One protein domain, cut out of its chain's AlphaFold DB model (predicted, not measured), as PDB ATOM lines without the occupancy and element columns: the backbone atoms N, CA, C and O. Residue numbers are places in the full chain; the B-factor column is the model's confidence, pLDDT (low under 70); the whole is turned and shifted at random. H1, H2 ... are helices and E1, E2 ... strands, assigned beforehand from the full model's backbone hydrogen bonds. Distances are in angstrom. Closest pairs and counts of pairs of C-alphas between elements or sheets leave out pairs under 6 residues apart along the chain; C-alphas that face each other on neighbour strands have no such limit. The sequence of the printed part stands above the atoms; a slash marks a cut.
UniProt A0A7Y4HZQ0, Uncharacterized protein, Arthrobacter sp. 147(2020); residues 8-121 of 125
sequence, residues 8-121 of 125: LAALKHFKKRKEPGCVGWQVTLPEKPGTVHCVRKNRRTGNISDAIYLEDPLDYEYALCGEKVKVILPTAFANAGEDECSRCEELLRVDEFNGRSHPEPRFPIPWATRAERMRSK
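Overview. This is residues 8 to 121 of the 125 residues of an uncharacterized protein of Arthrobacter sp. 147(2020) (UniProt A0A7Y4HZQ0). With little regular structure, a small twisted sheet of E4, E1 and E5 and its loops form a body, with hairpin E2 and E3 at one end, H1 beside E4, and residues 96 to 121 sticking out as a long tail. The 114 printed residues, 42 in named elements, run E1 E2 E3 E4 E5 H1 H2, class mixed; the sheet, order E4, E1, E5, is antiparallel. The whole is extended, radius of gyration of the C-alphas 20.8 A, spanning 78 by 35 by 22 A.

Along the chain. E1 is residues 8 to 11, from C-alpha 8 at (160.374, 125.583, 107.167); E4 is 37 to 40; E5 is 71 to 76, 13.2 A. E2 is 15 to 18 and E3 25 to 28. H1 is 86 to 100, 21.2 A; H2 is 115 to 119, ending at (149.665, 81.186, 94.463).

Arrangement. Inner strand E1 is antiparallel to E4 (N 10 and O 37, 2.8 A) and E5 (N 73 and O 9, 2.8 A). H1 only grazes this sheet with residues 86 to 95; the closest C-alphas of E4 and H1, Cys 38 and Cys 88, are 5.6 A apart. Hairpin E2 and E3 has N 17 and O 26 at 2.9 A. Every O i to N i+4 pair is within hydrogen-bond range in H1, 0 of 1 in H2, with 1 of 2 i+3 pairs.

Size, cuts and confidence. The C-alphas farthest apart, Pro 20 and Lys 121, are 77.8 A apart. The printed part has no cut. Links E4 to E5 and H1 to H2 are long. Residues 79 to 82 and 97 to 121 have pLDDT under 70.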
ATOM      1  N   LEU A   8     160.604 124.200 107.561       90.75
ATOM      2  CA  LEU A   8     160.374 125.583 107.167       90.75
ATOM      3  C   LEU A   8     160.536 126.508 108.369       90.75
ATOM      4  O   LEU A   8     160.321 126.109 109.518       90.75
ATOM      5  N   ALA A   9     160.910 127.750 108.084       91.25
ATOM      6  CA  ALA A   9     160.907 128.823 109.059       91.25
ATOM      7  C   ALA A   9     159.467 129.279 109.345       91.25
ATOM      8  O   ALA A   9     158.616 129.308 108.455       91.25
ATOM      9  N   ALA A  10     159.184 129.643 110.589       92.19
ATOM     10  CA  ALA A  10     157.861 130.061 111.024       92.19
ATOM     11  C   ALA A  10     157.929 131.120 112.127       92.19
ATOM     12  O   ALA A  10     158.896 131.186 112.885       92.19
ATOM     13  N   LEU A  11     156.879 131.935 112.236       91.81
ATOM     14  CA  LEU A  11     156.775 133.020 113.214       91.81
ATOM     15  C   LEU A  11     155.508 132.895 114.056       91.81
ATOM     16  O   LEU A  11     154.461 132.424 113.603       91.81
ATOM     17  N   LYS A  12     155.589 133.389 115.292       91.56
ATOM     18  CA  LYS A  12     154.481 133.377 116.260       91.56
ATOM     19  C   LYS A  12     153.408 134.426 115.972       91.56
ATOM     20  O   LYS A  12     152.271 134.292 116.425       91.56
ATOM     21  N   HIS A  13     153.766 135.490 115.258       86.06
ATOM     22  CA  HIS A  13     152.919 136.665 115.100       86.06
ATOM     23  C   HIS A  13     153.019 137.249 113.692       86.06
ATOM     24  O   HIS A  13     154.069 137.229 113.058       86.06
ATOM     25  N   PHE A  14     151.912 137.828 113.250       85.44
ATOM     26  CA  PHE A  14     151.821 138.710 112.097       85.44
ATOM     27  C   PHE A  14     151.027 139.951 112.499       85.44
ATOM     28  O   PHE A  14     150.312 139.945 113.509       85.44
ATOM     29  N   LYS A  15     151.134 141.021 111.716       84.31
ATOM     30  CA  LYS A  15     150.382 142.255 111.934       84.31
ATOM     31  C   LYS A  15     149.194 142.289 110.975       84.31
ATOM     32  O   LYS A  15     149.337 141.960 109.802       84.31
ATOM     33  N   LYS A  16     148.023 142.694 111.470       82.62
ATOM     34  CA  LYS A  16     146.879 143.054 110.622       82.62
ATOM     35  C   LYS A  16     146.822 144.572 110.532       82.62
ATOM     36  O   LYS A  16     146.741 145.242 111.561       82.62
ATOM     37  N   ARG A  17     146.872 145.121 109.322       81.44
ATOM     38  CA  ARG A  17     146.732 146.559 109.072       81.44
ATOM     39  C   ARG A  17     145.570 146.794 108.118       81.44
ATOM     40  O   ARG A  17     145.405 146.071 107.143       81.44
ATOM     41  N   LYS A  18     144.769 147.818 108.398       78.25
ATOM     42  CA  LYS A  18     143.777 148.323 107.452       78.25
ATOM     43  C   LYS A  18     144.416 149.456 106.663       78.25
ATOM     44  O   LYS A  18     144.730 150.497 107.241       78.25
ATOM     45  N   GLU A  19     144.664 149.232 105.380       76.38
ATOM     46  CA  GLU A  19     145.194 150.279 104.510       76.38
ATOM     47  C   GLU A  19     144.054 151.171 103.998       76.38
ATOM     48  O   GLU A  19     142.982 150.658 103.651       76.38
ATOM     49  N   PRO A  20     144.237 152.503 103.969       71.56
ATOM     50  CA  PRO A  20     143.240 153.397 103.399       71.56
ATOM     51  C   PRO A  20     143.073 153.090 101.905       71.56
ATOM     52  O   PRO A  20     144.029 153.158 101.143       71.56
ATOM     53  N   GLY A  21     141.851 152.732 101.500       77.44
ATOM     54  CA  GLY A  21     141.520 152.355 100.120       77.44
ATOM     55  C   GLY A  21     141.395 150.848  99.872       77.44
ATOM     56  O   GLY A  21     140.860 150.455  98.839       77.44
ATOM     57  N   CYS A  22     141.792 149.993 100.820       72.50
ATOM     58  CA  CYS A  22     141.524 148.557 100.744       72.50
ATOM     59  C   CYS A  22     140.222 148.198 101.470       72.50
ATOM     60  O   CYS A  22     139.971 148.626 102.597       72.50
ATOM     61  N   VAL A  23     139.402 147.358 100.836       72.31
ATOM     62  CA  VAL A  23     138.141 146.865 101.419       72.31
ATOM     63  C   VAL A  23     138.403 145.878 102.574       72.31
ATOM     64  O   VAL A  23     137.563 145.722 103.457       72.31
ATOM     65  N   GLY A  24     139.589 145.258 102.616       74.00
ATOM     66  CA  GLY A  24     139.973 144.242 103.601       74.00
ATOM     67  C   GLY A  24     141.152 144.624 104.500       74.00
ATOM     68  O   GLY A  24     141.890 145.576 104.240       74.00
ATOM     69  N   TRP A  25     141.333 143.839 105.565       76.56
ATOM     70  CA  TRP A  25     142.558 143.845 106.366       76.56
ATOM     71  C   TRP A  25     143.682 143.178 105.577       76.56
ATOM     72  O   TRP A  25     143.494 142.085 105.052       76.56
ATOM     73  N   GLN A  26     144.850 143.811 105.528       79.12
ATOM     74  CA  GLN A  26     146.058 143.190 105.006       79.12
ATOM     75  C   GLN A  26     146.864 142.569 106.139       79.12
ATOM     76  O   GLN A  26     147.011 143.158 107.216       79.12
ATOM     77  N   VAL A  27     147.379 141.371 105.879       81.00
ATOM     78  CA  VAL A  27     148.258 140.655 106.794       81.00
ATOM     79  C   VAL A  27     149.695 140.833 106.335       81.00
ATOM     80  O   VAL A  27     150.019 140.556 105.184       81.00
ATOM     81  N   THR A  28     150.555 141.305 107.231       80.88
ATOM     82  CA  THR A  28     151.968 141.541 106.933       80.88
ATOM     83  C   THR A  28     152.869 140.991 108.030       80.88
ATOM     84  O   THR A  28     152.458 140.781 109.178       80.88
ATOM     85  N   LEU A  29     154.128 140.736 107.670       80.50
ATOM     86  CA  LEU A  29     155.160 140.419 108.651       80.50
ATOM     87  C   LEU A  29     155.399 141.631 109.570       80.50
ATOM     88  O   LEU A  29     155.332 142.773 109.106       80.50
ATOM     89  N   PRO A  30     155.658 141.422 110.871       75.62
ATOM     90  CA  PRO A  30     156.022 142.523 111.751       75.62
ATOM     91  C   PRO A  30     157.422 143.052 111.398       75.62
ATOM     92  O   PRO A  30     158.292 142.282 111.010       75.62
ATOM     93  N   GLU A  31     157.660 144.353 111.608       76.06
ATOM     94  CA  GLU A  31     158.980 144.992 111.410       76.06
ATOM     95  C   GLU A  31     160.095 144.309 112.213       76.06
ATOM     96  O   GLU A  31     161.244 144.274 111.789       76.06
ATOM     97  N   LYS A  32     159.739 143.750 113.375       77.81
ATOM     98  CA  LYS A  32     160.587 142.857 114.161       77.81
ATOM     99  C   LYS A  32     159.884 141.502 114.259       77.81
ATOM    100  O   LYS A  32     158.979 141.372 115.088       77.81
ATOM    101  N   PRO A  33     160.241 140.522 113.409       73.62
ATOM    102  CA  PRO A  33     159.574 139.220 113.366       73.62
ATOM    103  C   PRO A  33     159.726 138.428 114.673       73.62
ATOM    104  O   PRO A  33     158.873 137.597 114.989       73.62
ATOM    105  N   GLY A  34     160.752 138.751 115.468       83.19
ATOM    106  CA  GLY A  34     161.077 138.052 116.704       83.19
ATOM    107  C   GLY A  34     161.730 136.705 116.413       83.19
ATOM    108  O   GLY A  34     162.285 136.499 115.338       83.19
ATOM    109  N   THR A  35     161.650 135.790 117.376       89.19
ATOM    110  CA  THR A  35     162.279 134.474 117.263       89.19
ATOM    111  C   THR A  35     161.657 133.650 116.137       89.19
ATOM    112  O   THR A  35     160.439 133.443 116.093       89.19
ATOM    113  N   VAL A  36     162.509 133.133 115.255       91.81
ATOM    114  CA  VAL A  36     162.126 132.211 114.190       91.81
ATOM    115  C   VAL A  36     162.059 130.795 114.745       91.81
ATOM    116  O   VAL A  36     162.962 130.328 115.435       91.81
ATOM    117  N   HIS A  37     160.986 130.082 114.423       93.62
ATOM    118  CA  HIS A  37     160.747 128.710 114.850       93.62
ATOM    119  C   HIS A  37     160.758 127.736 113.671       93.62
ATOM    120  O   HIS A  37     160.474 128.108 112.535       93.62
ATOM    121  N   CYS A  38     161.077 126.474 113.949       92.25
ATOM    122  CA  CYS A  38     161.146 125.413 112.951       92.25
ATOM    123  C   CYS A  38     159.837 124.626 112.924       92.25
ATOM    124  O   CYS A  38     159.434 124.091 113.958       92.25
ATOM    125  N   VAL A  39     159.204 124.504 111.757       91.81
ATOM    126  CA  VAL A  39     158.048 123.617 111.541       91.81
ATOM    127  C   VAL A  39     158.380 122.533 110.529       91.81
ATOM    128  O   VAL A  39     159.104 122.772 109.564       91.81
ATOM    129  N   ARG A  40     157.818 121.335 110.717       89.44
ATOM    130  CA  ARG A  40     157.926 120.269 109.716       89.44
ATOM    131  C   ARG A  40     157.050 120.596 108.513       89.44
ATOM    132  O   ARG A  40     155.882 120.958 108.647       89.44
ATOM    133  N   LYS A  41     157.609 120.413 107.324       86.88
ATOM    134  CA  LYS A  41     156.879 120.508 106.069       86.88
ATOM    135  C   LYS A  41     155.853 119.378 106.012       86.88
ATOM    136  O   LYS A  41     156.176 118.213 106.243       86.88
ATOM    137  N   ASN A  42     154.612 119.719 105.703       83.19
ATOM    138  CA  ASN A  42     153.511 118.782 105.535       83.19
ATOM    139  C   ASN A  42     152.912 118.950 104.130       83.19
ATOM    140  O   ASN A  42     153.419 119.719 103.310       83.19
ATOM    141  N   ARG A  43     151.840 118.213 103.812       79.88
ATOM    142  CA  ARG A  43     151.203 118.311 102.486       79.88
ATOM    143  C   ARG A  43     150.677 119.720 102.185       79.88
ATOM    144  O   ARG A  43     150.718 120.126 101.031       79.88
ATOM    145  N   ARG A  44     150.212 120.453 103.204       77.25
ATOM    146  CA  ARG A  44     149.666 121.817 103.085       77.25
ATOM    147  C   ARG A  44     150.768 122.856 102.877       77.25
ATOM    148  O   ARG A  44     150.568 123.811 102.142       77.25
ATOM    149  N   THR A  45     151.930 122.651 103.486       79.00
ATOM    150  CA  THR A  45     153.098 123.543 103.390       79.00
ATOM    151  C   THR A  45     154.112 123.071 102.343       79.00
ATOM    152  O   THR A  45     155.261 123.518 102.291       79.00
ATOM    153  N   GLY A  46     153.687 122.149 101.475       72.56
ATOM    154  CA  GLY A  46     154.449 121.672 100.333       72.56
ATOM    155  C   GLY A  46     154.756 122.806  99.353       72.56
ATOM    156  O   GLY A  46     153.848 123.512  98.947       72.56
ATOM    157  N   ASN A  47     156.035 122.956  98.978       77.00
ATOM    158  CA  ASN A  47     156.571 123.924  98.002       77.00
ATOM    159  C   ASN A  47     155.825 125.265  97.936       77.00
ATOM    160  O   ASN A  47     155.351 125.672  96.880       77.00
ATOM    161  N   ILE A  48     155.736 125.939  99.079       84.25
ATOM    162  CA  ILE A  48     155.126 127.263  99.169       84.25
ATOM    163  C   ILE A  48     156.071 128.316  98.567       84.25
ATOM    164  O   ILE A  48     157.272 128.293  98.834       84.25
ATOM    165  N   SER A  49     155.538 129.205  97.725       84.19
ATOM    166  CA  SER A  49     156.260 130.359  97.160       84.19
ATOM    167  C   SER A  49     156.190 131.585  98.065       84.19
ATOM    168  O   SER A  49     157.115 132.392  98.086       84.19
ATOM    169  N   ASP A  50     155.110 131.686  98.836       84.19
ATOM    170  CA  ASP A  50     154.755 132.844  99.644       84.19
ATOM    171  C   ASP A  50     154.510 132.444 101.098       84.19
ATOM    172  O   ASP A  50     154.310 131.269 101.423       84.19
ATOM    173  N   ALA A  51     154.532 133.438 101.985       87.56
ATOM    174  CA  ALA A  51     154.218 133.217 103.387       87.56
ATOM    175  C   ALA A  51     152.752 132.795 103.551       87.56
ATOM    176  O   ALA A  51     151.840 133.434 103.023       87.56
ATOM    177  N   ILE A  52     152.520 131.741 104.332       90.12
ATOM    178  CA  ILE A  52     151.176 131.327 104.732       90.12
ATOM    179  C   ILE A  52     150.858 131.979 106.069       90.12
ATOM    180  O   ILE A  52     151.542 131.730 107.062       90.12
ATOM    181  N   TYR A  53     149.782 132.760 106.103       90.56
ATOM    182  CA  TYR A  53     149.232 133.335 107.324       90.56
ATOM    183  C   TYR A  53     148.085 132.463 107.831       90.56
ATOM    184  O   TYR A  53     147.059 132.307 107.172       90.56
ATOM    185  N   LEU A  54     148.271 131.872 109.006       89.62
ATOM    186  CA  LEU A  54     147.283 131.038 109.676       89.62
ATOM    187  C   LEU A  54     146.411 131.970 110.518       89.62
ATOM    188  O   LEU A  54     146.812 132.402 111.598       89.62
ATOM    189  N   GLU A  55     145.261 132.368 109.982       86.31
ATOM    190  CA  GLU A  55     144.371 133.323 110.651       86.31
ATOM    191  C   GLU A  55     143.398 132.662 111.633       86.31
ATOM    192  O   GLU A  55     143.008 133.295 112.616       86.31
ATOM    193  N   ASP A  56     143.032 131.403 111.383       85.94
ATOM    194  CA  ASP A  56     142.160 130.612 112.249       85.94
ATOM    195  C   ASP A  56     142.994 129.884 113.325       85.94
ATOM    196  O   ASP A  56     143.963 129.199 112.986       85.94
ATOM    197  N   PRO A  57     142.644 129.986 114.623       86.06
ATOM    198  CA  PRO A  57     143.293 129.219 115.684       86.06
ATOM    199  C   PRO A  57     143.326 127.699 115.477       86.06
ATOM    200  O   PRO A  57     144.212 127.049 116.032       86.06
ATOM    201  N   LEU A  58     142.381 127.136 114.719       87.12
ATOM    202  CA  LEU A  58     142.343 125.712 114.368       87.12
ATOM    203  C   LEU A  58     143.420 125.322 113.350       87.12
ATOM    204  O   LEU A  58     143.814 124.161 113.291       87.12
ATOM    205  N   ASP A  59     143.906 126.296 112.584       86.00
ATOM    206  CA  ASP A  59     144.938 126.116 111.568       86.00
ATOM    207  C   ASP A  59     146.352 126.346 112.104       86.00
ATOM    208  O   ASP A  59     147.314 126.141 111.365       86.00
ATOM    209  N   TYR A  60     146.501 126.787 113.357       89.50
ATOM    210  CA  TYR A  60     147.812 127.039 113.946       89.50
ATOM    211  C   TYR A  60     148.651 125.763 113.980       89.50
ATOM    212  O   TYR A  60     148.234 124.727 114.497       89.50
ATOM    213  N   GLU A  61     149.876 125.881 113.487       91.12
ATOM    214  CA  GLU A  61     150.850 124.800 113.507       91.12
ATOM    215  C   GLU A  61     151.724 124.899 114.760       91.12
ATOM    216  O   GLU A  61     151.852 125.955 115.391       91.12
ATOM    217  N   TYR A  62     152.353 123.781 115.112       92.81
ATOM    218  CA  TYR A  62     153.311 123.727 116.210       92.81
ATOM    219  C   TYR A  62     154.730 123.596 115.674       92.81
ATOM    220  O   TYR A  62     155.035 122.741 114.839       92.81
ATOM    221  N   ALA A  63     155.614 124.437 116.196       93.31
ATOM    222  CA  ALA A  63     157.042 124.310 115.989       93.31
ATOM    223  C   ALA A  63     157.604 123.060 116.678       93.31
ATOM    224  O   ALA A  63     157.005 122.532 117.615       93.31
ATOM    225  N   LEU A  64     158.812 122.640 116.292       91.56
ATOM    226  CA  LEU A  64     159.528 121.536 116.942       91.56
ATOM    227  C   LEU A  64     159.692 121.759 118.451       91.56
ATOM    228  O   LEU A  64     159.576 120.820 119.230       91.56
ATOM    229  N   CYS A  65     159.905 123.006 118.881       91.19
ATOM    230  CA  CYS A  65     159.994 123.351 120.300       91.19
ATOM    231  C   CYS A  65     158.646 123.322 121.049       91.19
ATOM    232  O   CYS A  65     158.629 123.594 122.246       91.19
ATOM    233  N   GLY A  66     157.530 123.038 120.368       92.69
ATOM    234  CA  GLY A  66     156.174 123.029 120.928       92.69
ATOM    235  C   GLY A  66     155.466 124.386 120.911       92.69
ATOM    236  O   GLY A  66     154.351 124.507 121.410       92.69
ATOM    237  N   GLU A  67     156.088 125.414 120.338       93.38
ATOM    238  CA  GLU A  67     155.505 126.753 120.267       93.38
ATOM    239  C   GLU A  67     154.440 126.850 119.168       93.38
ATOM    240  O   GLU A  67     154.623 126.306 118.079       93.38
ATOM    241  N   LYS A  68     153.348 127.581 119.427       93.56
ATOM    242  CA  LYS A  68     152.315 127.842 118.413       93.56
ATOM    243  C   LYS A  68     152.790 128.902 117.428       93.56
ATOM    244  O   LYS A  68     153.083 130.034 117.825       93.56
ATOM    245  N   VAL A  69     152.791 128.563 116.145       93.56
ATOM    246  CA  VAL A  69     153.135 129.484 115.063       93.56
ATOM    247  C   VAL A  69     151.902 129.881 114.264       93.56
ATOM    248  O   VAL A  69     150.926 129.140 114.161       93.56
ATOM    249  N   LYS A  70     151.954 131.087 113.704       93.38
ATOM    250  CA  LYS A  70     150.857 131.698 112.944       93.38
ATOM    251  C   LYS A  70     151.260 132.094 111.533       93.38
ATOM    252  O   LYS A  70     150.407 132.464 110.736       93.38
ATOM    253  N   VAL A  71     152.554 132.061 111.232       91.75
ATOM    254  CA  VAL A  71     153.081 132.346 109.900       91.75
ATOM    255  C   VAL A  71     154.077 131.271 109.538       91.75
ATOM    256  O   VAL A  71     154.950 130.963 110.346       91.75
ATOM    257  N   ILE A  72     153.974 130.747 108.326       92.12
ATOM    258  CA  ILE A  72     154.943 129.814 107.756       92.12
ATOM    259  C   ILE A  72     155.612 130.523 106.593       92.12
ATOM    260  O   ILE A  72     154.935 131.005 105.688       92.12
ATOM    261  N   LEU A  73     156.933 130.625 106.641       89.81
ATOM    262  CA  LEU A  73     157.736 131.302 105.635       89.81
ATOM    263  C   LEU A  73     158.132 130.314 104.528       89.81
ATOM    264  O   LEU A  73     158.359 129.135 104.811       89.81
ATOM    265  N   PRO A  74     158.289 130.779 103.277       87.38
ATOM    266  CA  PRO A  74     158.720 129.936 102.162       87.38
ATOM    267  C   PRO A  74     160.218 129.581 102.204       87.38
ATOM    268  O   PRO A  74     160.753 128.977 101.276       87.38
ATOM    269  N   THR A  75     160.912 129.945 103.280       87.06
ATOM    270  CA  THR A  75     162.335 129.695 103.491       87.06
ATOM    271  C   THR A  75     162.559 128.512 104.429       87.06
ATOM    272  O   THR A  75     161.771 128.227 105.333       87.06
ATOM    273  N   ALA A  76     163.662 127.795 104.212       87.38
ATOM    274  CA  ALA A  76     164.087 126.735 105.119       87.38
ATOM    275  C   ALA A  76     164.543 127.325 106.461       87.38
ATOM    276  O   ALA A  76     165.160 128.390 106.477       87.38
ATOM    277  N   PHE A  77     164.291 126.605 107.558       85.12
ATOM    278  CA  PHE A  77     164.663 127.060 108.902       85.12
ATOM    279  C   PHE A  77     166.163 127.362 109.028       85.12
ATOM    280  O   PHE A  77     166.506 128.418 109.521       85.12
ATOM    281  N   ALA A  78     167.037 126.515 108.472       73.75
ATOM    282  CA  ALA A  78     168.497 126.677 108.531       73.75
ATOM    283  C   ALA A  78     169.075 127.844 107.691       73.75
ATOM    284  O   ALA A  78     170.287 127.932 107.514       73.75
ATOM    285  N   ASN A  79     168.223 128.690 107.105       63.88
ATOM    286  CA  ASN A  79     168.613 129.895 106.369       63.88
ATOM    287  C   ASN A  79     167.926 131.149 106.946       63.88
ATOM    288  O   ASN A  79     167.809 132.147 106.231       63.88
ATOM    289  N   ALA A  80     167.390 131.093 108.172       61.16
ATOM    290  CA  ALA A  80     166.563 132.163 108.718       61.16
ATOM    291  C   ALA A  80     167.350 133.219 109.520       61.16
ATOM    292  O   ALA A  80     166.840 134.326 109.683       61.16
ATOM    293  N   GLY A  81     168.597 132.942 109.920       63.94
ATOM    294  CA  GLY A  81     169.542 133.942 110.442       63.94
ATOM    295  C   GLY A  81     169.695 133.938 111.969       63.94
ATOM    296  O   GLY A  81     169.414 132.946 112.628       63.94
ATOM    297  N   GLU A  82     170.177 135.048 112.544       64.44
ATOM    298  CA  GLU A  82     170.586 135.147 113.964       64.44
ATOM    299  C   GLU A  82     169.430 135.042 114.982       64.44
ATOM    300  O   GLU A  82     169.671 134.813 116.165       64.44
ATOM    301  N   ASP A  83     168.175 135.146 114.537       81.38
ATOM    302  CA  ASP A  83     166.985 135.122 115.400       81.38
ATOM    303  C   ASP A  83     166.354 133.718 115.549       81.38
ATOM    304  O   ASP A  83     165.196 133.577 115.954       81.38
ATOM    305  N   GLU A  84     167.076 132.653 115.203       87.50
ATOM    306  CA  GLU A  84     166.579 131.276 115.270       87.50
ATOM    307  C   GLU A  84     166.404 130.764 116.714       87.50
ATOM    308  O   GLU A  84     167.229 130.956 117.607       87.50
ATOM    309  N   CYS A  85     165.302 130.052 116.966       90.12
ATOM    310  CA  CYS A  85     165.041 129.420 118.255       90.12
ATOM    311  C   CYS A  85     166.045 128.283 118.512       90.12
ATOM    312  O   CYS A  85     165.942 127.219 117.898       90.12
ATOM    313  N   SER A  86     166.932 128.439 119.500       89.56
ATOM    314  CA  SER A  86     167.964 127.438 119.827       89.56
ATOM    315  C   SER A  86     167.389 126.051 120.153       89.56
ATOM    316  O   SER A  86     167.966 125.028 119.797       89.56
ATOM    317  N   ARG A  87     166.197 125.989 120.770       91.31
ATOM    318  CA  ARG A  87     165.484 124.724 121.032       91.31
ATOM    319  C   ARG A  87     165.040 124.041 119.734       91.31
ATOM    320  O   ARG A  87     165.086 122.820 119.634       91.31
ATOM    321  N   CYS A  88     164.577 124.817 118.753       90.31
ATOM    322  CA  CYS A  88     164.218 124.286 117.440       90.31
ATOM    323  C   CYS A  88     165.450 123.782 116.689       90.31
ATOM    324  O   CYS A  88     165.360 122.750 116.037       90.31
ATOM    325  N   GLU A  89     166.578 124.480 116.804       89.06
ATOM    326  CA  GLU A  89     167.842 124.082 116.189       89.06
ATOM    327  C   GLU A  89     168.359 122.747 116.751       89.06
ATOM    328  O   GLU A  89     168.701 121.837 115.993       89.06
ATOM    329  N   GLU A  90     168.354 122.587 118.076       88.25
ATOM    330  CA  GLU A  90     168.750 121.339 118.738       88.25
ATOM    331  C   GLU A  90     167.866 120.163 118.295       88.25
ATOM    332  O   GLU A  90     168.364 119.118 117.868       88.25
ATOM    333  N   LEU A  91     166.544 120.353 118.336       88.50
ATOM    334  CA  LEU A  91     165.583 119.323 117.945       88.50
ATOM    335  C   LEU A  91     165.635 119.015 116.450       88.50
ATOM    336  O   LEU A  91     165.431 117.864 116.072       88.50
ATOM    337  N   LEU A  92     165.942 120.000 115.604       86.38
ATOM    338  CA  LEU A  92     166.133 119.794 114.173       86.38
ATOM    339  C   LEU A  92     167.302 118.845 113.904       86.38
ATOM    340  O   LEU A  92     167.161 117.934 113.095       86.38
ATOM    341  N   ARG A  93     168.433 118.994 114.605       82.38
ATOM    342  CA  ARG A  93     169.585 118.087 114.449       82.38
ATOM    343  C   ARG A  93     169.215 116.643 114.792       82.38
ATOM    344  O   ARG A  93     169.614 115.725 114.078       82.38
ATOM    345  N   VAL A  94     168.417 116.443 115.843       81.69
ATOM    346  CA  VAL A  94     167.891 115.121 116.223       81.69
ATOM    347  C   VAL A  94     166.896 114.600 115.182       81.69
ATOM    348  O   VAL A  94     166.948 113.430 114.807       81.69
ATOM    349  N   ASP A  95     166.007 115.460 114.687       78.62
ATOM    350  CA  ASP A  95     164.988 115.099 113.700       78.62
ATOM    351  C   ASP A  95     165.603 114.718 112.351       78.62
ATOM    352  O   ASP A  95     165.227 113.711 111.759       78.62
ATOM    353  N   GLU A  96     166.601 115.468 111.884       75.56
ATOM    354  CA  GLU A  96     167.356 115.137 110.678       75.56
ATOM    355  C   GLU A  96     168.183 113.865 110.852       75.56
ATOM    356  O   GLU A  96     168.269 113.063 109.921       75.56
ATOM    357  N   PHE A  97     168.785 113.657 112.026       68.56
ATOM    358  CA  PHE A  97     169.504 112.423 112.323       68.56
ATOM    359  C   PHE A  97     168.562 111.216 112.258       68.56
ATOM    360  O   PHE A  97     168.867 110.238 111.578       68.56
ATOM    361  N   ASN A  98     167.378 111.308 112.867       66.88
ATOM    362  CA  ASN A  98     166.367 110.251 112.830       66.88
ATOM    363  C   ASN A  98     165.757 110.067 111.430       66.88
ATOM    364  O   ASN A  98     165.535 108.937 111.003       66.88
ATOM    365  N   GLY A  99     165.547 111.153 110.683       59.22
ATOM    366  CA  GLY A  99     165.039 111.126 109.308       59.22
ATOM    367  C   GLY A  99     166.029 110.536 108.298       59.22
ATOM    368  O   GLY A  99     165.610 109.913 107.327       59.22
ATOM    369  N   ARG A 100     167.342 110.671 108.539       50.72
ATOM    370  CA  ARG A 100     168.403 109.976 107.782       50.72
ATOM    371  C   ARG A 100     168.633 108.540 108.266       50.72
ATOM    372  O   ARG A 100     169.134 107.721 107.502       50.72
ATOM    373  N   SER A 101     168.252 108.236 109.507       42.31
ATOM    374  CA  SER A 101     168.390 106.919 110.147       42.31
ATOM    375  C   SER A 101     167.168 106.021 109.980       42.31
ATOM    376  O   SER A 101     167.056 105.021 110.683       42.31
ATOM    377  N   HIS A 102     166.274 106.326 109.039       38.16
ATOM    378  CA  HIS A 102     165.373 105.324 108.495       38.16
ATOM    379  C   HIS A 102     166.088 104.642 107.314       38.16
ATOM    380  O   HIS A 102     165.938 105.080 106.173       38.16
ATOM    381  N   PRO A 103     166.836 103.533 107.507       40.97
ATOM    382  CA  PRO A 103     166.706 102.503 106.498       40.97
ATOM    383  C   PRO A 103     165.207 102.167 106.459       40.97
ATOM    384  O   PRO A 103     164.518 102.196 107.490       40.97
ATOM    385  N   GLU A 104     164.670 101.867 105.279       43.88
ATOM    386  CA  GLU A 104     163.442 101.075 105.203       43.88
ATOM    387  C   GLU A 104     163.477 100.002 106.300       43.88
ATOM    388  O   GLU A 104     164.563  99.469 106.576       43.88
ATOM    389  N   PRO A 105     162.356  99.679 106.961       40.97
ATOM    390  CA  PRO A 105     162.362  98.559 107.882       40.97
ATOM    391  C   PRO A 105     162.871  97.316 107.131       40.97
ATOM    392  O   PRO A 105     162.138  96.689 106.378       40.97
ATOM    393  N   ARG A 106     164.141  96.937 107.355       51.47
ATOM    394  CA  ARG A 106     164.770  95.684 106.895       51.47
ATOM    395  C   ARG A 106     164.244  94.478 107.678       51.47
ATOM    396  O   ARG A 106     164.923  93.465 107.810       51.47
ATOM    397  N   PHE A 107     163.045  94.594 108.232       43.81
ATOM    398  CA  PHE A 107     162.336  93.484 108.827       43.81
ATOM    399  C   PHE A 107     161.275  93.040 107.828       43.81
ATOM    400  O   PHE A 107     160.447  93.862 107.428       43.81
ATOM    401  N   PRO A 108     161.276  91.763 107.408       44.59
ATOM    402  CA  PRO A 108     160.199  91.249 106.587       44.59
ATOM    403  C   PRO A 108     158.901  91.414 107.376       44.59
ATOM    404  O   PRO A 108     158.756  90.898 108.482       44.59
ATOM    405  N   ILE A 109     157.974  92.183 106.813       52.41
ATOM    406  CA  ILE A 109     156.649  92.421 107.373       52.41
ATOM    407  C   ILE A 109     155.957  91.047 107.504       52.41
ATOM    408  O   ILE A 109     155.655  90.432 106.477       52.41
ATOM    409  N   PRO A 110     155.665  90.536 108.719       49.94
ATOM    410  CA  PRO A 110     155.192  89.157 108.897       49.94
ATOM    411  C   PRO A 110     153.831  88.863 108.243       49.94
ATOM    412  O   PRO A 110     153.478  87.704 108.036       49.94
ATOM    413  N   TRP A 111     153.064  89.898 107.880       54.19
ATOM    414  CA  TRP A 111     151.744  89.774 107.256       54.19
ATOM    415  C   TRP A 111     151.743  89.894 105.721       54.19
ATOM    416  O   TRP A 111     150.695  89.700 105.104       54.19
ATOM    417  N   ALA A 112     152.899  90.094 105.075       47.31
ATOM    418  CA  ALA A 112     153.014  90.039 103.610       47.31
ATOM    419  C   ALA A 112     152.850  88.612 103.025       47.31
ATOM    420  O   ALA A 112     152.841  88.428 101.813       47.31
ATOM    421  N   THR A 113     152.632  87.586 103.857       53.88
ATOM    422  CA  THR A 113     152.562  86.170 103.444       53.88
ATOM    423  C   THR A 113     151.145  85.614 103.231       53.88
ATOM    424  O   THR A 113     150.945  84.396 103.285       53.88
ATOM    425  N   ARG A 114     150.136  86.451 102.933       47.56
ATOM    426  CA  ARG A 114     148.813  85.943 102.492       47.56
ATOM    427  C   ARG A 114     148.665  85.864 100.970       47.56
ATOM    428  O   ARG A 114     148.059  84.913 100.483       47.56
ATOM    429  N   ALA A 115     149.252  86.800 100.219       49.62
ATOM    430  CA  ALA A 115     149.151  86.821  98.756       49.62
ATOM    431  C   ALA A 115     150.021  85.743  98.074       49.62
ATOM    432  O   ALA A 115     149.643  85.209  97.033       49.62
ATOM    433  N   GLU A 116     151.149  85.354  98.675       49.25
ATOM    434  CA  GLU A 116     152.015  84.290  98.136       49.25
ATOM    435  C   GLU A 116     151.548  82.880  98.512       49.25
ATOM    436  O   GLU A 116     151.689  81.946  97.722       49.25
ATOM    437  N   ARG A 117     150.879  82.711  99.661       50.16
ATOM    438  CA  ARG A 117     150.365  81.398 100.086       50.16
ATOM    439  C   ARG A 117     149.165  80.924  99.249       50.16
ATOM    440  O   ARG A 117     148.888  79.727  99.220       50.16
ATOM    441  N   MET A 118     148.475  81.829  98.542       46.44
ATOM    442  CA  MET A 118     147.407  81.462  97.597       46.44
ATOM    443  C   MET A 118     147.917  81.085  96.200       46.44
ATOM    444  O   MET A 118     147.261  80.297  95.525       46.44
ATOM    445  N   ARG A 119     149.095  81.564  95.772       51.31
ATOM    446  CA  ARG A 119     149.665  81.186  94.463       51.31
ATOM    447  C   ARG A 119     150.309  79.799  94.454       51.31
ATOM    448  O   ARG A 119     150.279  79.142  93.424       51.31
ATOM    449  N   SER A 120     150.762  79.293  95.604       43.56
ATOM    450  CA  SER A 120     151.314  77.929  95.717       43.56
ATOM    451  C   SER A 120     150.257  76.822  95.914       43.56
ATOM    452  O   SER A 120     150.597  75.676  96.189       43.56
ATOM    453  N   LYS A 121     148.956  77.141  95.803       49.41
ATOM    454  CA  LYS A 121     147.855  76.150  95.815       49.41
ATOM    455  C   LYS A 121     147.094  76.043  94.486       49.41
ATOM    456  O   LYS A 121     146.139  75.272  94.402       49.41
TER     457      LYS A 121